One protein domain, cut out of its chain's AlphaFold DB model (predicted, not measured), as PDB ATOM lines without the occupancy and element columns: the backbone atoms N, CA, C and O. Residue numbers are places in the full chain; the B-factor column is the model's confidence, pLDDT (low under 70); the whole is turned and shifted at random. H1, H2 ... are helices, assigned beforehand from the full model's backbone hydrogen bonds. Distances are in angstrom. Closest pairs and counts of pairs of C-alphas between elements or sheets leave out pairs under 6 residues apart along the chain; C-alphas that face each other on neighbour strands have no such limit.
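This is residues 71 to 184 and 411 to 446 of the 446 residues of an uncharacterized protein of Edaphochlamys debaryana (UniProt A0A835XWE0). Four long helices run lengthwise in an up-and-down bundle, shaped as a rod, each running against the one before it in the chain. H1 and H2 pair closely, as do H3 and H4, while H2 and H4 stay apart. The printed part has 150 residues with four named helices, in the order H1, H2, H3, H4, and no named strand; the class is all helix. It is loose, with a radius of gyration of the C-alphas of 18.7 A, and spans 65 by 32 by 20 A.

H1, residues 71 to 109, is 56.9 A long and begins at C-alpha 71 (29.058, 100.549, 143.286). H2, residues 112 to 142, is 45.2 A long. H3, residues 146 to 177, is 46.2 A long and begins at C-alpha 146 (28.513, 92.824, 155.879). H4, residues 411 to 445, is 51.5 A long and ends at C-alpha 445 (20.580, 87.736, 141.681).

H1 and H2, a helical hairpin, touch at a shallow tilt of 14 degrees, opposite ways; their closest C-alphas, of Val 81 and Leu 136, are 5.9 A apart. H2 and H3, also a hairpin, touch through residues 130 to 141 and 146 to 156, closest at the C-alphas of Glu 137 and Ala 149, 4.8 A. H3 and H4 touch at 26 degrees, a shallow tilt, opposite ways, closest at the C-alphas of Val 155 and Ile 432, 5.5 A. H1 touches H4 with residues 79 to 86 alone; the closest C-alphas, of Thr 79 and Leu 443, are 6.1 A apart. H1 and H3 only just touch, with 3 pairs of C-alphas within 8 A, the closest those of Leu 107 and Gln 174, 7.0 A. In H1, H2, H3 and H4 every O i to N i+4 pair is within hydrogen-bond range.

The farthest C-alphas, of Asp 72 and Ser 182, are 65.9 A apart. Residues 185 to 410 are not printed; C-alphas 184 and 411 are 8.4 A apart across this cut. The links H1 to H2 and H2 to H3 are tight. No printed residue has a pLDDT under 70.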
ATOM      1  N   GLU A  71      29.872 101.695 142.879       72.88
ATOM      2  CA  GLU A  71      29.058 100.549 143.286       72.88
ATOM      3  C   GLU A  71      29.146  99.364 142.312       72.88
ATOM      4  O   GLU A  71      29.227  98.221 142.762       72.88
ATOM      5  N   ASP A  72      29.267  99.600 141.001       72.94
ATOM      6  CA  ASP A  72      29.364  98.514 140.014       72.94
ATOM      7  C   ASP A  72      30.664  97.706 140.188       72.94
ATOM      8  O   ASP A  72      30.694  96.480 140.045       72.94
ATOM      9  N   LEU A  73      31.755  98.381 140.575       74.62
ATOM     10  CA  LEU A  73      33.028  97.731 140.916       74.62
ATOM     11  C   LEU A  73      32.914  96.901 142.197       74.62
ATOM     12  O   LEU A  73      33.462  95.797 142.258       74.62
ATOM     13  N   LYS A  74      32.212  97.414 143.214       81.31
ATOM     14  CA  LYS A  74      32.001  96.697 144.480       81.31
ATOM     15  C   LYS A  74      31.129  95.462 144.276       81.31
ATOM     16  O   LYS A  74      31.451  94.404 144.814       81.31
ATOM     17  N   GLN A  75      30.099  95.557 143.437       82.19
ATOM     18  CA  GLN A  75      29.239  94.426 143.101       82.19
ATOM     19  C   GLN A  75      30.015  93.342 142.334       82.19
ATOM     20  O   GLN A  75      29.972  92.158 142.686       82.19
ATOM     21  N   GLY A  76      30.821  93.740 141.344       88.19
ATOM     22  CA  GLY A  76      31.730  92.827 140.647       88.19
ATOM     23  C   GLY A  76      32.741  92.155 141.589       88.19
ATOM     24  O   GLY A  76      33.047  90.971 141.439       88.19
ATOM     25  N   LEU A  77      33.231  92.877 142.599       90.38
ATOM     26  CA  LEU A  77      34.115  92.319 143.623       90.38
ATOM     27  C   LEU A  77      33.388  91.290 144.502       90.38
ATOM     28  O   LEU A  77      33.905  90.187 144.684       90.38
ATOM     29  N   ALA A  78      32.186  91.607 144.992       93.81
ATOM     30  CA  ALA A  78      31.399  90.715 145.842       93.81
ATOM     31  C   ALA A  78      31.097  89.375 145.148       93.81
ATOM     32  O   ALA A  78      31.363  88.314 145.717       93.81
ATOM     33  N   THR A  79      30.652  89.396 143.887       95.25
ATOM     34  CA  THR A  79      30.377  88.159 143.128       95.25
ATOM     35  C   THR A  79      31.619  87.279 142.966       95.25
ATOM     36  O   THR A  79      31.550  86.056 143.110       95.25
ATOM     37  N   ASN A  80      32.787  87.878 142.725       95.88
ATOM     38  CA  ASN A  80      34.049  87.140 142.643       95.88
ATOM     39  C   ASN A  80      34.436  86.503 143.984       95.88
ATOM     40  O   ASN A  80      34.891  85.357 144.011       95.88
ATOM     41  N   VAL A  81      34.210  87.211 145.093       97.38
ATOM     42  CA  VAL A  81      34.461  86.696 146.445       97.38
ATOM     43  C   VAL A  81      33.546  85.508 146.765       97.38
ATOM     44  O   VAL A  81      34.031  84.485 147.257       97.38
ATOM     45  N   LEU A  82      32.259  85.575 146.408       97.94
ATOM     46  CA  LEU A  82      31.316  84.467 146.601       97.94
ATOM     47  C   LEU A  82      31.690  83.222 145.779       97.94
ATOM     48  O   LEU A  82      31.700  82.109 146.309       97.94
ATOM     49  N   ARG A  83      32.093  83.384 144.510       97.62
ATOM     50  CA  ARG A  83      32.593  82.260 143.688       97.62
ATOM     51  C   ARG A  83      33.822  81.603 144.314       97.62
ATOM     52  O   ARG A  83      33.904  80.375 144.380       97.62
ATOM     53  N   ALA A  84      34.765  82.408 144.802       97.81
ATOM     54  CA  ALA A  84      35.956  81.905 145.481       97.81
ATOM     55  C   ALA A  84      35.604  81.153 146.776       97.81
ATOM     56  O   ALA A  84      36.210  80.121 147.067       97.81
ATOM     57  N   PHE A  85      34.600  81.617 147.523       98.44
ATOM     58  CA  PHE A  85      34.105  80.928 148.714       98.44
ATOM     59  C   PHE A  85      33.530  79.545 148.383       98.44
ATOM     60  O   PHE A  85      33.923  78.558 149.008       98.44
ATOM     61  N   LEU A  86      32.676  79.440 147.359       98.38
ATOM     62  CA  LEU A  86      32.109  78.157 146.919       98.38
ATOM     63  C   LEU A  86      33.193  77.160 146.474       98.38
ATOM     64  O   LEU A  86      33.090  75.959 146.751       98.38
ATOM     65  N   ALA A  87      34.266  77.645 145.842       97.94
ATOM     66  CA  ALA A  87      35.420  76.817 145.499       97.94
ATOM     67  C   ALA A  87      36.127  76.265 146.753       97.94
ATOM     68  O   ALA A  87      36.436  75.076 146.799       97.94
ATOM     69  N   VAL A  88      36.315  77.085 147.798       98.44
ATOM     70  CA  VAL A  88      36.881  76.619 149.082       98.44
ATOM     71  C   VAL A  88      35.984  75.569 149.743       98.44
ATOM     72  O   VAL A  88      36.493  74.590 150.286       98.44
ATOM     73  N   GLN A  89      34.657  75.728 149.695       98.50
ATOM     74  CA  GLN A  89      33.745  74.729 150.272       98.50
ATOM     75  C   GLN A  89      33.788  73.399 149.512       98.50
ATOM     76  O   GLN A  89      33.765  72.333 150.126       98.50
ATOM     77  N   THR A  90      33.928  73.452 148.185       98.38
ATOM     78  CA  THR A  90      34.122  72.252 147.356       98.38
ATOM     79  C   THR A  90      35.409  71.521 147.742       98.38
ATOM     80  O   THR A  90      35.399  70.305 147.930       98.38
ATOM     81  N   GLU A  91      36.505  72.256 147.926       98.50
ATOM     82  CA  GLU A  91      37.783  71.703 148.383       98.50
ATOM     83  C   GLU A  91      37.668  71.083 149.784       98.50
ATOM     84  O   GLU A  91      38.078  69.942 149.989       98.50
ATOM     85  N   ARG A  92      37.027  71.765 150.742       98.38
ATOM     86  CA  ARG A  92      36.776  71.205 152.083       98.38
ATOM     87  C   ARG A  92      35.982  69.904 152.032       98.38
ATOM     88  O   ARG A  92      36.332  68.960 152.739       98.38
ATOM     89  N   ALA A  93      34.944  69.826 151.201       98.19
ATOM     90  CA  ALA A  93      34.176  68.596 151.027       98.19
ATOM     91  C   ALA A  93      35.065  67.438 150.538       98.19
ATOM     92  O   ALA A  93      34.979  66.333 151.070       98.19
ATOM     93  N   GLN A  94      35.978  67.702 149.597       98.31
ATOM     94  CA  GLN A  94      36.959  66.714 149.134       98.31
ATOM     95  C   GLN A  94      37.928  66.292 150.247       98.31
ATOM     96  O   GLN A  94      38.229  65.104 150.371       98.31
ATOM     97  N   LEU A  95      38.380  67.230 151.089       98.31
ATOM     98  CA  LEU A  95      39.235  66.924 152.242       98.31
ATOM     99  C   LEU A  95      38.532  66.008 153.249       98.31
ATOM    100  O   LEU A  95      39.156  65.063 153.727       98.31
ATOM    101  N   TYR A  96      37.243  66.225 153.537       98.38
ATOM    102  CA  TYR A  96      36.472  65.316 154.395       98.38
ATOM    103  C   TYR A  96      36.334  63.918 153.789       98.38
ATOM    104  O   TYR A  96      36.538  62.937 154.500       98.38
ATOM    105  N   SER A  97      36.046  63.809 152.488       97.94
ATOM    106  CA  SER A  97      35.973  62.506 151.809       97.94
ATOM    107  C   SER A  97      37.306  61.762 151.879       97.94
ATOM    108  O   SER A  97      37.350  60.588 152.245       97.94
ATOM    109  N   ARG A  98      38.412  62.462 151.604       98.31
ATOM    110  CA  ARG A  98      39.765  61.902 151.692       98.31
ATOM    111  C   ARG A  98      40.126  61.498 153.119       98.31
ATOM    112  O   ARG A  98      40.774  60.473 153.329       98.31
ATOM    113  N   PHE A  99      39.719  62.295 154.103       98.12
ATOM    114  CA  PHE A  99      39.922  61.982 155.509       98.12
ATOM    115  C   PHE A  99      39.207  60.687 155.904       98.12
ATOM    116  O   PHE A  99      39.813  59.798 156.501       98.12
ATOM    117  N   ASP A 100      37.939  60.567 155.533       97.25
ATOM    118  CA  ASP A 100      37.100  59.413 155.835       97.25
ATOM    119  C   ASP A 100      37.621  58.131 155.153       97.25
ATOM    120  O   ASP A 100      37.746  57.085 155.791       97.25
ATOM    121  N   GLU A 101      38.038  58.210 153.886       97.25
ATOM    122  CA  GLU A 101      38.700  57.105 153.176       97.25
ATOM    123  C   GLU A 101      40.026  56.689 153.835       97.25
ATOM    124  O   GLU A 101      40.284  55.499 154.064       97.25
ATOM    125  N   GLY A 102      40.863  57.667 154.184       97.69
ATOM    126  CA  GLY A 102      42.122  57.427 154.878       97.69
ATOM    127  C   GLY A 102      41.924  56.778 156.245       97.69
ATOM    128  O   GLY A 102      42.657  55.856 156.605       97.69
ATOM    129  N   PHE A 103      40.890  57.198 156.976       97.69
ATOM    130  CA  PHE A 103      40.526  56.619 158.264       97.69
ATOM    131  C   PHE A 103      40.018  55.179 158.123       97.69
ATOM    132  O   PHE A 103      40.484  54.301 158.850       97.69
ATOM    133  N   ARG A 104      39.148  54.881 157.145       95.81
ATOM    134  CA  ARG A 104      38.742  53.490 156.847       95.81
ATOM    135  C   ARG A 104      39.944  52.612 156.509       95.81
ATOM    136  O   ARG A 104      40.075  51.501 157.021       95.81
ATOM    137  N   THR A 105      40.856  53.124 155.682       96.38
ATOM    138  CA  THR A 105      42.086  52.413 155.317       96.38
ATOM    139  C   THR A 105      42.946  52.131 156.544       96.38
ATOM    140  O   THR A 105      43.414  51.005 156.708       96.38
ATOM    141  N   PHE A 106      43.103  53.111 157.436       97.12
ATOM    142  CA  PHE A 106      43.794  52.944 158.712       97.12
ATOM    143  C   PHE A 106      43.132  51.885 159.601       97.12
ATOM    144  O   PHE A 106      43.827  51.025 160.141       97.12
ATOM    145  N   LEU A 107      41.801  51.879 159.719       95.62
ATOM    146  CA  LEU A 107      41.096  50.878 160.522       95.62
ATOM    147  C   LEU A 107      41.262  49.450 159.989       95.62
ATOM    148  O   LEU A 107      41.231  48.525 160.799       95.62
ATOM    149  N   ARG A 108      41.485  49.270 158.683       94.31
ATOM    150  CA  ARG A 108      41.751  47.962 158.063       94.31
ATOM    151  C   ARG A 108      43.214  47.533 158.179       94.31
ATOM    152  O   ARG A 108      43.492  46.396 158.533       94.31
ATOM    153  N   THR A 109      44.155  48.420 157.861       96.31
ATOM    154  CA  THR A 109      45.589  48.074 157.772       96.31
ATOM    155  C   THR A 109      46.334  48.223 159.091       96.31
ATOM    156  O   THR A 109      47.414  47.662 159.253       96.31
ATOM    157  N   LYS A 110      45.788  49.024 160.013       95.94
ATOM    158  CA  LYS A 110      46.428  49.475 161.255       95.94
ATOM    159  C   LYS A 110      47.785  50.169 161.031       95.94
ATOM    160  O   LYS A 110      48.592  50.268 161.951       95.94
ATOM    161  N   ALA A 111      48.037  50.681 159.823       96.50
ATOM    162  CA  ALA A 111      49.280  51.357 159.458       96.50
ATOM    163  C   ALA A 111      49.318  52.800 160.002       96.50
ATOM    164  O   ALA A 111      49.010  53.763 159.296       96.50
ATOM    165  N   GLU A 112      49.693  52.954 161.274       96.19
ATOM    166  CA  GLU A 112      49.668  54.241 161.985       96.19
ATOM    167  C   GLU A 112      50.542  55.320 161.326       96.19
ATOM    168  O   GLU A 112      50.108  56.462 161.188       96.19
ATOM    169  N   THR A 113      51.751  54.973 160.872       97.31
ATOM    170  CA  THR A 113      52.688  55.939 160.270       97.31
ATOM    171  C   THR A 113      52.103  56.609 159.026       97.31
ATOM    172  O   THR A 113      52.180  57.830 158.889       97.31
ATOM    173  N   THR A 114      51.466  55.834 158.142       97.12
ATOM    174  CA  THR A 114      50.815  56.352 156.930       97.12
ATOM    175  C   THR A 114      49.644  57.264 157.283       97.12
ATOM    176  O   THR A 114      49.514  58.350 156.720       97.12
ATOM    177  N   PHE A 115      48.820  56.858 158.254       97.50
ATOM    178  CA  PHE A 115      47.684  57.660 158.699       97.50
ATOM    179  C   PHE A 115      48.125  58.977 159.353       97.50
ATOM    180  O   PHE A 115      47.552  60.025 159.075       97.50
ATOM    181  N   ARG A 116      49.197  58.963 160.154       97.62
ATOM    182  CA  ARG A 116      49.772  60.175 160.755       97.62
ATOM    183  C   ARG A 116      50.263  61.166 159.698       97.62
ATOM    184  O   ARG A 116      50.023  62.363 159.840       97.62
ATOM    185  N   GLY A 117      50.915  60.674 158.640       98.00
ATOM    186  CA  GLY A 117      51.322  61.501 157.501       98.00
ATOM    187  C   GLY A 117      50.126  62.174 156.824       98.00
ATOM    188  O   GLY A 117      50.129  63.389 156.637       98.00
ATOM    189  N   LEU A 118      49.063  61.406 156.560       98.00
ATOM    190  CA  LEU A 118      47.810  61.936 156.021       98.00
ATOM    191  C   LEU A 118      47.181  62.993 156.948       98.00
ATOM    192  O   LEU A 118      46.736  64.034 156.474       98.00
ATOM    193  N   MET A 119      47.168  62.763 158.264       98.06
ATOM    194  CA  MET A 119      46.624  63.720 159.237       98.06
ATOM    195  C   MET A 119      47.379  65.051 159.241       98.06
ATOM    196  O   MET A 119      46.748  66.105 159.331       98.06
ATOM    197  N   ALA A 120      48.710  65.025 159.129       98.06
ATOM    198  CA  ALA A 120      49.514  66.241 159.041       98.06
ATOM    199  C   ALA A 120      49.179  67.048 157.776       98.06
ATOM    200  O   ALA A 120      48.963  68.257 157.853       98.06
ATOM    201  N   GLU A 121      49.058  66.369 156.632       98.25
ATOM    202  CA  GLU A 121      48.677  66.986 155.358       98.25
ATOM    203  C   GLU A 121      47.270  67.602 155.416       98.25
ATOM    204  O   GLU A 121      47.092  68.782 155.112       98.25
ATOM    205  N   LEU A 122      46.272  66.831 155.866       97.94
ATOM    206  CA  LEU A 122      44.886  67.294 155.969       97.94
ATOM    207  C   LEU A 122      44.748  68.476 156.933       97.94
ATOM    208  O   LEU A 122      44.015  69.418 156.645       97.94
ATOM    209  N   THR A 123      45.473  68.464 158.055       98.06
ATOM    210  CA  THR A 123      45.470  69.579 159.017       98.06
ATOM    211  C   THR A 123      45.985  70.868 158.373       98.06
ATOM    212  O   THR A 123      45.386  71.932 158.563       98.06
ATOM    213  N   GLY A 124      47.054  70.779 157.573       97.56
ATOM    214  CA  GLY A 124      47.550  71.901 156.775       97.56
ATOM    215  C   GLY A 124      46.487  72.417 155.800       97.56
ATOM    216  O   GLY A 124      46.138  73.595 155.837       97.56
ATOM    217  N   ALA A 125      45.883  71.521 155.018       98.00
ATOM    218  CA  ALA A 125      44.870  71.882 154.025       98.00
ATOM    219  C   ALA A 125      43.602  72.517 154.642       98.00
ATOM    220  O   ALA A 125      43.095  73.526 154.144       98.00
ATOM    221  N   PHE A 126      43.104  71.999 155.774       98.25
ATOM    222  CA  PHE A 126      41.985  72.615 156.501       98.25
ATOM    223  C   PHE A 126      42.346  73.998 157.063       98.25
ATOM    224  O   PHE A 126      41.507  74.910 157.056       98.25
ATOM    225  N   THR A 127      43.587  74.178 157.524       98.00
ATOM    226  CA  THR A 127      44.097  75.478 157.984       98.00
ATOM    227  C   THR A 127      44.119  76.483 156.833       98.00
ATOM    228  O   THR A 127      43.651  77.611 156.991       98.00
ATOM    229  N   ASP A 128      44.573  76.069 155.651       97.44
ATOM    230  CA  ASP A 128      44.613  76.903 154.447       97.44
ATOM    231  C   ASP A 128      43.219  77.318 153.982       97.44
ATOM    232  O   ASP A 128      42.973  78.507 153.754       97.44
ATOM    233  N   CYS A 129      42.272  76.377 153.939       98.25
ATOM    234  CA  CYS A 129      40.871  76.682 153.656       98.25
ATOM    235  C   CYS A 129      40.312  77.720 154.643       98.25
ATOM    236  O   CYS A 129      39.636  78.668 154.246       98.25
ATOM    237  N   SER A 130      40.618  77.575 155.935       98.38
ATOM    238  CA  SER A 130      40.138  78.491 156.978       98.38
ATOM    239  C   SER A 130      40.718  79.896 156.832       98.38
ATOM    240  O   SER A 130      39.973  80.872 156.917       98.38
ATOM    241  N   ARG A 131      42.016  80.016 156.528       98.12
ATOM    242  CA  ARG A 131      42.656  81.311 156.248       98.12
ATOM    243  C   ARG A 131      42.057  81.992 155.020       98.12
ATOM    244  O   ARG A 131      41.773  83.185 155.072       98.12
ATOM    245  N   ARG A 132      41.813  81.238 153.943       98.31
ATOM    246  CA  ARG A 132      41.184  81.764 152.721       98.31
ATOM    247  C   ARG A 132      39.794  82.324 153.006       98.31
ATOM    248  O   ARG A 132      39.525  83.452 152.618       98.31
ATOM    249  N   VAL A 133      38.943  81.596 153.731       98.25
ATOM    250  CA  VAL A 133      37.591  82.083 154.066       98.25
ATOM    251  C   VAL A 133      37.626  83.338 154.949       98.25
ATOM    252  O   VAL A 133      36.828  84.234 154.710       98.25
ATOM    253  N   ILE A 134      38.568  83.463 155.895       97.94
ATOM    254  CA  ILE A 134      38.734  84.701 156.690       97.94
ATOM    255  C   ILE A 134      39.078  85.894 155.784       97.94
ATOM    256  O   ILE A 134      38.534  86.981 155.961       97.94
ATOM    257  N   GLY A 135      39.956  85.693 154.794       96.69
ATOM    258  CA  GLY A 135      40.279  86.728 153.809       96.69
ATOM    259  C   GLY A 135      39.077  87.122 152.943       96.69
ATOM    260  O   GLY A 135      38.854  88.305 152.709       96.69
ATOM    261  N   LEU A 136      38.274  86.143 152.515       97.88
ATOM    262  CA  LEU A 136      37.043  86.383 151.753       97.88
ATOM    263  C   LEU A 136      35.986  87.123 152.590       97.88
ATOM    264  O   LEU A 136      35.348  88.044 152.092       97.88
ATOM    265  N   GLU A 137      35.839  86.779 153.872       98.25
ATOM    266  CA  GLU A 137      34.963  87.493 154.808       98.25
ATOM    267  C   GLU A 137      35.367  88.968 154.944       98.25
ATOM    268  O   GLU A 137      34.509  89.848 154.890       98.25
ATOM    269  N   ALA A 138      36.664  89.252 155.107       97.06
ATOM    270  CA  ALA A 138      37.165  90.625 155.177       97.06
ATOM    271  C   ALA A 138      36.878  91.397 153.878       97.06
ATOM    272  O   ALA A 138      36.340  92.498 153.933       97.06
ATOM    273  N   ALA A 139      37.123  90.779 152.717       95.38
ATOM    274  CA  ALA A 139      36.853  91.396 151.420       95.38
ATOM    275  C   ALA A 139      35.367  91.747 151.214       95.38
ATOM    276  O   ALA A 139      35.061  92.784 150.629       95.38
ATOM    277  N   LEU A 140      34.432  90.926 151.715       96.44
ATOM    278  CA  LEU A 140      33.000  91.257 151.679       96.44
ATOM    279  C   LEU A 140      32.662  92.461 152.561       96.44
ATOM    280  O   LEU A 140      31.871  93.307 152.150       96.44
ATOM    281  N   LYS A 141      33.276  92.574 153.747       96.31
ATOM    282  CA  LYS A 141      33.091  93.744 154.620       96.31
ATOM    283  C   LYS A 141      33.600  95.017 153.951       96.31
ATOM    284  O   LYS A 141      32.885  96.014 153.951       96.31
ATOM    285  N   ASP A 142      34.776  94.955 153.332       94.19
ATOM    286  CA  ASP A 142      35.369  96.085 152.606       94.19
ATOM    287  C   ASP A 142      34.523  96.490 151.385       94.19
ATOM    288  O   ASP A 142      34.437  97.668 151.042       94.19
ATOM    289  N   ALA A 143      33.834  95.526 150.765       93.50
ATOM    290  CA  ALA A 143      32.870  95.764 149.692       93.50
ATOM    291  C   ALA A 143      31.501  96.285 150.183       93.50
ATOM    292  O   ALA A 143      30.614  96.509 149.364       93.50
ATOM    293  N   GLY A 144      31.301  96.472 151.494       94.00
ATOM    294  CA  GLY A 144      30.031  96.924 152.074       94.00
ATOM    295  C   GLY A 144      28.964  95.831 152.223       94.00
ATOM    296  O   GLY A 144      27.837  96.130 152.604       94.00
ATOM    297  N   ARG A 145      29.309  94.560 151.977       96.25
ATOM    298  CA  ARG A 145      28.421  93.389 152.092       96.25
ATOM    299  C   ARG A 145      28.619  92.656 153.422       96.25
ATOM    300  O   ARG A 145      29.037  91.496 153.481       96.25
ATOM    301  N   ALA A 146      28.365  93.364 154.523       97.25
ATOM    302  CA  ALA A 146      28.513  92.824 155.879       97.25
ATOM    303  C   ALA A 146      27.531  91.673 156.187       97.25
ATOM    304  O   ALA A 146      27.843  90.800 156.996       97.25
ATOM    305  N   ASP A 147      26.380  91.665 155.516       97.25
ATOM    306  CA  ASP A 147      25.380  90.596 155.507       97.25
ATOM    307  C   ASP A 147      25.984  89.263 155.035       97.25
ATOM    308  O   ASP A 147      26.001  88.284 155.782       97.25
ATOM    309  N   LEU A 148      26.591  89.247 153.845       97.69
ATOM    310  CA  LEU A 148      27.231  88.051 153.289       97.69
ATOM    311  C   LEU A 148      28.447  87.626 154.114       97.69
ATOM    312  O   LEU A 148      28.692  86.436 154.313       97.69
ATOM    313  N   ALA A 149      29.206  88.591 154.639       98.06
ATOM    314  CA  ALA A 149      30.316  88.298 155.540       98.06
ATOM    315  C   ALA A 149      29.847  87.547 156.804       98.06
ATOM    316  O   ALA A 149      30.533  86.633 157.267       98.06
ATOM    317  N   ALA A 150      28.670  87.886 157.345       98.31
ATOM    318  CA  ALA A 150      28.082  87.172 158.477       98.31
ATOM    319  C   ALA A 150      27.681  85.733 158.110       98.31
ATOM    320  O   ALA A 150      27.931  84.817 158.896       98.31
ATOM    321  N   VAL A 151      27.152  85.504 156.901       98.38
ATOM    322  CA  VAL A 151      26.868  84.147 156.393       98.38
ATOM    323  C   VAL A 151      28.154  83.311 156.322       98.38
ATOM    324  O   VAL A 151      28.204  82.197 156.849       98.38
ATOM    325  N   LEU A 152      29.239  83.864 155.762       98.31
ATOM    326  CA  LEU A 152      30.548  83.195 155.703       98.31
ATOM    327  C   LEU A 152      31.090  82.844 157.099       98.31
ATOM    328  O   LEU A 152      31.640  81.753 157.293       98.31
ATOM    329  N   ARG A 153      30.920  83.748 158.072       98.50
ATOM    330  CA  ARG A 153      31.292  83.516 159.473       98.50
ATOM    331  C   ARG A 153      30.499  82.355 160.078       98.50
ATOM    332  O   ARG A 153      31.110  81.473 160.681       98.50
ATOM    333  N   GLY A 154      29.183  82.314 159.865       98.25
ATOM    334  CA  GLY A 154      28.328  81.212 160.319       98.25
ATOM    335  C   GLY A 154      28.772  79.860 159.752       98.25
ATOM    336  O   GLY A 154      28.932  78.892 160.498       98.25
ATOM    337  N   VAL A 155      29.097  79.806 158.455       98.50
ATOM    338  CA  VAL A 155      29.639  78.587 157.829       98.50
ATOM    339  C   VAL A 155      30.987  78.188 158.437       98.50
ATOM    340  O   VAL A 155      31.233  76.999 158.636       98.50
ATOM    341  N   GLN A 156      31.878  79.134 158.761       98.38
ATOM    342  CA  GLN A 156      33.141  78.804 159.437       98.38
ATOM    343  C   GLN A 156      32.936  78.152 160.803       98.38
ATOM    344  O   GLN A 156      33.650  77.204 161.131       98.38
ATOM    345  N   GLU A 157      32.006  78.669 161.602       98.50
ATOM    346  CA  GLU A 157      31.717  78.137 162.933       98.50
ATOM    347  C   GLU A 157      31.132  76.728 162.842       98.50
ATOM    348  O   GLU A 157      31.636  75.814 163.499       98.50
ATOM    349  N   ALA A 158      30.167  76.527 161.942       98.12
ATOM    350  CA  ALA A 158      29.598  75.212 161.685       98.12
ATOM    351  C   ALA A 158      30.654  74.213 161.176       98.12
ATOM    352  O   ALA A 158      30.688  73.064 161.618       98.12
ATOM    353  N   GLU A 159      31.567  74.641 160.298       98.44
ATOM    354  CA  GLU A 159      32.667  73.806 159.797       98.44
ATOM    355  C   GLU A 159      33.686  73.443 160.887       98.44
ATOM    356  O   GLU A 159      34.142  72.299 160.960       98.44
ATOM    357  N   ARG A 160      34.015  74.376 161.787       98.12
ATOM    358  CA  ARG A 160      34.866  74.095 162.954       98.12
ATOM    359  C   ARG A 160      34.237  73.017 163.837       98.12
ATOM    360  O   ARG A 160      34.920  72.075 164.249       98.12
ATOM    361  N   ASP A 161      32.950  73.153 164.127       98.31
ATOM    362  CA  ASP A 161      32.239  72.236 165.014       98.31
ATOM    363  C   ASP A 161      32.046  70.862 164.346       98.31
ATOM    364  O   ASP A 161      32.230  69.824 164.991       98.31
ATOM    365  N   LYS A 162      31.820  70.837 163.027       98.12
ATOM    366  CA  LYS A 162      31.758  69.620 162.202       98.12
ATOM    367  C   LYS A 162      33.077  68.858 162.238       98.12
ATOM    368  O   LYS A 162      33.072  67.647 162.478       98.12
ATOM    369  N   LEU A 163      34.209  69.543 162.063       98.12
ATOM    370  CA  LEU A 163      35.532  68.922 162.148       98.12
ATOM    371  C   LEU A 163      35.775  68.324 163.541       98.12
ATOM    372  O   LEU A 163      36.212  67.178 163.658       98.12
ATOM    373  N   ARG A 164      35.430  69.058 164.607       98.06
ATOM    374  CA  ARG A 164      35.562  68.583 165.993       98.06
ATOM    375  C   ARG A 164      34.728  67.326 166.263       98.06
ATOM    376  O   ARG A 164      35.234  66.376 166.871       98.06
ATOM    377  N   LEU A 165      33.466  67.312 165.836       97.81
ATOM    378  CA  LEU A 165      32.588  66.150 165.997       97.81
ATOM    379  C   LEU A 165      33.071  64.959 165.170       97.81
ATOM    380  O   LEU A 165      33.083  63.840 165.678       97.81
ATOM    381  N   THR A 166      33.550  65.200 163.948       97.38
ATOM    382  CA  THR A 166      34.142  64.161 163.091       97.38
ATOM    383  C   THR A 166      35.331  63.493 163.781       97.38
ATOM    384  O   THR A 166      35.381  62.268 163.869       97.38
ATOM    385  N   LEU A 167      36.252  64.281 164.348       97.50
ATOM    386  CA  LEU A 167      37.405  63.759 165.091       97.50
ATOM    387  C   LEU A 167      36.985  62.963 166.334       97.50
ATOM    388  O   LEU A 167      37.527  61.891 166.600       97.50
ATOM    389  N   SER A 168      35.990  63.457 167.073       96.88
ATOM    390  CA  SER A 168      35.466  62.776 168.266       96.88
ATOM    391  C   SER A 168      34.827  61.430 167.906       96.88
ATOM    392  O   SER A 168      35.097  60.412 168.545       96.88
ATOM    393  N   LEU A 169      34.030  61.403 166.836       96.56
ATOM    394  CA  LEU A 169      33.401  60.191 166.324       96.56
ATOM    395  C   LEU A 169      34.441  59.174 165.840       96.56
ATOM    396  O   LEU A 169      34.318  57.983 166.119       96.56
ATOM    397  N   GLN A 170      35.484  59.625 165.145       95.69
ATOM    398  CA  GLN A 170      36.570  58.748 164.717       95.69
ATOM    399  C   GLN A 170      37.354  58.175 165.901       95.69
ATOM    400  O   GLN A 170      37.641  56.981 165.897       95.69
ATOM    401  N   ALA A 171      37.632  58.960 166.944       95.88
ATOM    402  CA  ALA A 171      38.273  58.449 168.155       95.88
ATOM    403  C   ALA A 171      37.432  57.342 168.824       95.88
ATOM    404  O   ALA A 171      37.962  56.286 169.178       95.88
ATOM    405  N   LEU A 172      36.109  57.536 168.920       94.50
ATOM    406  CA  LEU A 172      35.173  56.519 169.417       94.50
ATOM    407  C   LEU A 172      35.179  55.256 168.541       94.50
ATOM    408  O   LEU A 172      35.226  54.136 169.053       94.50
ATOM    409  N   ARG A 173      35.152  55.414 167.216       94.12
ATOM    410  CA  ARG A 173      35.212  54.292 166.264       94.12
ATOM    411  C   ARG A 173      36.533  53.537 166.347       94.12
ATOM    412  O   ARG A 173      36.530  52.312 166.344       94.12
ATOM    413  N   GLN A 174      37.650  54.248 166.469       94.81
ATOM    414  CA  GLN A 174      38.977  53.661 166.616       94.81
ATOM    415  C   GLN A 174      39.085  52.838 167.905       94.81
ATOM    416  O   GLN A 174      39.551  51.702 167.852       94.81
ATOM    417  N   ALA A 175      38.629  53.380 169.039       93.56
ATOM    418  CA  ALA A 175      38.602  52.673 170.321       93.56
ATOM    419  C   ALA A 175      37.797  51.365 170.218       93.56
ATOM    420  O   ALA A 175      38.293  50.282 170.535       93.56
ATOM    421  N   ALA A 176      36.588  51.447 169.653       92.31
ATOM    422  CA  ALA A 176      35.753  50.273 169.439       92.31
ATOM    423  C   ALA A 176      36.411  49.245 168.499       92.31
ATOM    424  O   ALA A 176      36.443  48.059 168.826       92.31
ATOM    425  N   ALA A 177      36.988  49.685 167.376       90.88
ATOM    426  CA  ALA A 177      37.645  48.821 166.392       90.88
ATOM    427  C   ALA A 177      38.932  48.155 166.912       90.88
ATOM    428  O   ALA A 177      39.391  47.168 166.339       90.88
ATOM    429  N   PHE A 178      39.537  48.690 167.974       93.12
ATOM    430  CA  PHE A 178      40.702  48.106 168.640       93.12
ATOM    431  C   PHE A 178      40.357  47.299 169.892       93.12
ATOM    432  O   PHE A 178      41.257  46.898 170.627       93.12
ATOM    433  N   ARG A 179      39.065  47.026 170.120       91.38
ATOM    434  CA  ARG A 179      38.572  46.261 171.273       91.38
ATOM    435  C   ARG A 179      39.091  46.813 172.611       91.38
ATOM    436  O   ARG A 179      39.390  46.052 173.537       91.38
ATOM    437  N   THR A 180      39.234  48.140 172.709       89.44
ATOM    438  CA  THR A 180      39.799  48.783 173.906       89.44
ATOM    439  C   THR A 180      38.863  48.706 175.105       89.44
ATOM    440  O   THR A 180      39.313  48.906 176.228       89.44
ATOM    441  N   PHE A 181      37.577  48.428 174.883       88.94
ATOM    442  CA  PHE A 181      36.585  48.369 175.945       88.94
ATOM    443  C   PHE A 181      36.489  46.966 176.566       88.94
ATOM    444  O   PHE A 181      36.391  45.956 175.864       88.94
ATOM    445  N   SER A 182      36.460  46.873 177.895       89.06
ATOM    446  CA  SER A 182      36.342  45.618 178.645       89.06
ATOM    447  C   SER A 182      35.045  44.867 178.339       89.06
ATOM    448  O   SER A 182      35.031  43.633 178.308       89.06
ATOM    449  N   TRP A 183      33.956  45.577 178.028       90.00
ATOM    450  CA  TRP A 183      32.702  44.948 177.606       90.00
ATOM    451  C   TRP A 183      32.793  44.287 176.222       90.00
ATOM    452  O   TRP A 183      32.006  43.383 175.949       90.00
ATOM    453  N   GLN A 184      33.767  44.657 175.385       88.50
ATOM    454  CA  GLN A 184      34.059  43.968 174.117       88.50
ATOM    455  C   GLN A 184      34.878  42.689 174.326       88.50
ATOM    456  O   GLN A 184      34.880  41.802 173.476       88.50
ATOM    457  N   ARG A 411      28.629  49.982 177.037       92.50
ATOM    458  CA  ARG A 411      28.164  49.824 175.641       92.50
ATOM    459  C   ARG A 411      27.001  50.764 175.302       92.50
ATOM    460  O   ARG A 411      26.987  51.378 174.243       92.50
ATOM    461  N   ARG A 412      26.045  50.916 176.225       94.38
ATOM    462  CA  ARG A 412      24.883  51.796 176.042       94.38
ATOM    463  C   ARG A 412      25.286  53.269 175.938       94.38
ATOM    464  O   ARG A 412      24.698  53.986 175.135       94.38
ATOM    465  N   GLU A 413      26.243  53.717 176.746       94.94
ATOM    466  CA  GLU A 413      26.754  55.094 176.703       94.94
ATOM    467  C   GLU A 413      27.539  55.354 175.417       94.94
ATOM    468  O   GLU A 413      27.347  56.395 174.799       94.94
ATOM    469  N   TYR A 414      28.346  54.388 174.969       94.62
ATOM    470  CA  TYR A 414      29.022  54.449 173.673       94.62
ATOM    471  C   TYR A 414      28.020  54.603 172.518       94.62
ATOM    472  O   TYR A 414      28.112  55.553 171.740       94.62
ATOM    473  N   ASP A 415      27.027  53.711 172.441       93.31
ATOM    474  CA  ASP A 415      26.015  53.727 171.379       93.31
ATOM    475  C   ASP A 415      25.198  55.032 171.389       93.31
ATOM    476  O   ASP A 415      24.828  55.555 170.333       93.31
ATOM    477  N   ALA A 416      24.915  55.572 172.579       95.81
ATOM    478  CA  ALA A 416      24.245  56.859 172.738       95.81
ATOM    479  C   ALA A 416      25.123  58.021 172.248       95.81
ATOM    480  O   ALA A 416      24.651  58.828 171.448       95.81
ATOM    481  N   ALA A 417      26.395  58.063 172.651       95.69
ATOM    482  CA  ALA A 417      27.338  59.107 172.254       95.69
ATOM    483  C   ALA A 417      27.583  59.120 170.738       95.69
ATOM    484  O   ALA A 417      27.585  60.181 170.115       95.69
ATOM    485  N   VAL A 418      27.731  57.944 170.117       95.69
ATOM    486  CA  VAL A 418      27.868  57.820 168.658       95.69
ATOM    487  C   VAL A 418      26.627  58.360 167.947       95.69
ATOM    488  O   VAL A 418      26.749  59.110 166.979       95.69
ATOM    489  N   ARG A 419      25.429  58.015 168.432       95.69
ATOM    490  CA  ARG A 419      24.166  58.486 167.848       95.69
ATOM    491  C   ARG A 419      24.011  60.001 167.954       95.69
ATOM    492  O   ARG A 419      23.635  60.628 166.969       95.69
ATOM    493  N   GLU A 420      24.295  60.577 169.116       96.88
ATOM    494  CA  GLU A 420      24.213  62.023 169.348       96.88
ATOM    495  C   GLU A 420      25.218  62.791 168.481       96.88
ATOM    496  O   GLU A 420      24.863  63.795 167.858       96.88
ATOM    497  N   ALA A 421      26.453  62.288 168.371       95.75
ATOM    498  CA  ALA A 421      27.472  62.878 167.510       95.75
ATOM    499  C   ALA A 421      27.046  62.870 166.034       95.75
ATOM    500  O   ALA A 421      27.206  63.882 165.355       95.75
ATOM    501  N   LEU A 422      26.464  61.767 165.547       95.81
ATOM    502  CA  LEU A 422      25.940  61.670 164.180       95.81
ATOM    503  C   LEU A 422      24.769  62.632 163.938       95.81
ATOM    504  O   LEU A 422      24.776  63.354 162.948       95.81
ATOM    505  N   GLN A 423      23.803  62.703 164.859       96.94
ATOM    506  CA  GLN A 423      22.678  63.643 164.756       96.94
ATOM    507  C   GLN A 423      23.145  65.103 164.737       96.94
ATOM    508  O   GLN A 423      22.638  65.911 163.960       96.94
ATOM    509  N   SER A 424      24.134  65.434 165.570       97.38
ATOM    510  CA  SER A 424      24.731  66.770 165.610       97.38
ATOM    511  C   SER A 424      25.475  67.088 164.311       97.38
ATOM    512  O   SER A 424      25.355  68.191 163.781       97.38
ATOM    513  N   LEU A 425      26.203  66.110 163.763       97.25
ATOM    514  CA  LEU A 425      26.905  66.244 162.490       97.25
ATOM    515  C   LEU A 425      25.931  66.500 161.331       97.25
ATOM    516  O   LEU A 425      26.164  67.410 160.539       97.25
ATOM    517  N   ASP A 426      24.821  65.761 161.268       97.12
ATOM    518  CA  ASP A 426      23.768  65.966 160.265       97.12
ATOM    519  C   ASP A 426      23.152  67.367 160.363       97.12
ATOM    520  O   ASP A 426      22.908  68.014 159.343       97.12
ATOM    521  N   GLY A 427      22.925  67.858 161.586       97.31
ATOM    522  CA  GLY A 427      22.443  69.220 161.828       97.31
ATOM    523  C   GLY A 427      23.398  70.285 161.281       97.31
ATOM    524  O   GLY A 427      22.965  71.190 160.570       97.31
ATOM    525  N   LEU A 428      24.699  70.141 161.545       97.94
ATOM    526  CA  LEU A 428      25.723  71.051 161.022       97.94
ATOM    527  C   LEU A 428      25.825  70.991 159.495       97.94
ATOM    528  O   LEU A 428      25.932  72.031 158.854       97.94
ATOM    529  N   ILE A 429      25.759  69.796 158.901       97.44
ATOM    530  CA  ILE A 429      25.794  69.629 157.441       97.44
ATOM    531  C   ILE A 429      24.609  70.343 156.785       97.44
ATOM    532  O   ILE A 429      24.808  71.035 155.789       97.44
ATOM    533  N   ARG A 430      23.397  70.214 157.341       97.94
ATOM    534  CA  ARG A 430      22.221  70.947 156.844       97.94
ATOM    535  C   ARG A 430      22.427  72.453 156.942       97.94
ATOM    536  O   ARG A 430      22.331  73.121 155.927       97.94
ATOM    537  N   SER A 431      22.835  72.950 158.111       98.06
ATOM    538  CA  SER A 431      23.096  74.381 158.312       98.06
ATOM    539  C   SER A 431      24.135  74.946 157.334       98.06
ATOM    540  O   SER A 431      23.948  76.044 156.816       98.06
ATOM    541  N   ILE A 432      25.206  74.200 157.044       98.25
ATOM    542  CA  ILE A 432      26.213  74.600 156.051       98.25
ATOM    543  C   ILE A 432      25.612  74.626 154.643       98.25
ATOM    544  O   ILE A 432      25.859  75.566 153.894       98.25
ATOM    545  N   ASN A 433      24.839  73.604 154.271       97.88
ATOM    546  CA  ASN A 433      24.229  73.519 152.946       97.88
ATOM    547  C   ASN A 433      23.178  74.610 152.715       97.88
ATOM    548  O   ASN A 433      23.149  75.165 151.621       97.88
ATOM    549  N   ASP A 434      22.378  74.935 153.731       98.12
ATOM    550  CA  ASP A 434      21.389  76.013 153.676       98.12
ATOM    551  C   ASP A 434      22.096  77.355 153.426       98.12
ATOM    552  O   ASP A 434      21.814  78.027 152.439       98.12
ATOM    553  N   ALA A 435      23.137  77.667 154.206       97.94
ATOM    554  CA  ALA A 435      23.936  78.881 154.019       97.94
ATOM    555  C   ALA A 435      24.684  78.925 152.668       97.94
ATOM    556  O   ALA A 435      24.856  79.988 152.073       97.94
ATOM    557  N   ILE A 436      25.148  77.778 152.153       98.25
ATOM    558  CA  ILE A 436      25.703  77.684 150.791       98.25
ATOM    559  C   ILE A 436      24.612  77.940 149.740       98.25
ATOM    560  O   ILE A 436      24.915  78.517 148.695       98.25
ATOM    561  N   GLY A 437      23.376  77.510 149.998       97.75
ATOM    562  CA  GLY A 437      22.200  77.817 149.187       97.75
ATOM    563  C   GLY A 437      21.954  79.320 149.105       97.75
ATOM    564  O   GLY A 437      21.901  79.849 147.997       97.75
ATOM    565  N   ASP A 438      21.941  80.003 150.251       97.50
ATOM    566  CA  ASP A 438      21.784  81.462 150.329       97.50
ATOM    567  C   ASP A 438      22.871  82.185 149.515       97.50
ATOM    568  O   ASP A 438      22.585  83.049 148.690       97.50
ATOM    569  N   VAL A 439      24.136  81.764 149.652       97.69
ATOM    570  CA  VAL A 439      25.253  82.325 148.868       97.69
ATOM    571  C   VAL A 439      25.086  82.102 147.360       97.69
ATOM    572  O   VAL A 439      25.498  82.946 146.564       97.69
ATOM    573  N   ARG A 440      24.533  80.960 146.939       97.75
ATOM    574  CA  ARG A 440      24.284  80.683 145.516       97.75
ATOM    575  C   ARG A 440      23.150  81.538 144.974       97.75
ATOM    576  O   ARG A 440      23.306  82.065 143.881       97.75
ATOM    577  N   GLN A 441      22.071  81.706 145.735       97.44
ATOM    578  CA  GLN A 441      20.966  82.581 145.357       97.44
ATOM    579  C   GLN A 441      21.457  84.023 145.157       97.44
ATOM    580  O   GLN A 441      21.211  84.623 144.117       97.44
ATOM    581  N   GLU A 442      22.257  84.535 146.091       96.56
ATOM    582  CA  GLU A 442      22.868  85.868 145.991       96.56
ATOM    583  C   GLU A 442      23.775  86.026 144.762       96.56
ATOM    584  O   GLU A 442      23.900  87.114 144.204       96.56
ATOM    585  N   LEU A 443      24.412  84.942 144.310       96.00
ATOM    586  CA  LEU A 443      25.212  84.942 143.085       96.00
ATOM    587  C   LEU A 443      24.352  84.928 141.810       96.00
ATOM    588  O   LEU A 443      24.829  85.363 140.767       96.00
ATOM    589  N   GLU A 444      23.137  84.385 141.869       96.38
ATOM    590  CA  GLU A 444      22.191  84.351 140.745       96.38
ATOM    591  C   GLU A 444      21.440  85.681 140.580       96.38
ATOM    592  O   GLU A 444      21.064  86.032 139.461       96.38
ATOM    593  N   GLU A 445      21.240  86.422 141.674       94.50
ATOM    594  CA  GLU A 445      20.580  87.736 141.681       94.50
ATOM    595  C   GLU A 445      21.511  88.902 141.288       94.50
ATOM    596  O   GLU A 445      21.024  89.963 140.887       94.50
ATOM    597  N   ALA A 446      22.830  88.711 141.394       88.69
ATOM    598  CA  ALA A 446      23.873  89.701 141.099       88.69
ATOM    599  C   ALA A 446      24.403  89.615 139.660       88.69
ATOM    600  O   ALA A 446      24.632  90.697 139.068       88.69
TER     601      ALA A 446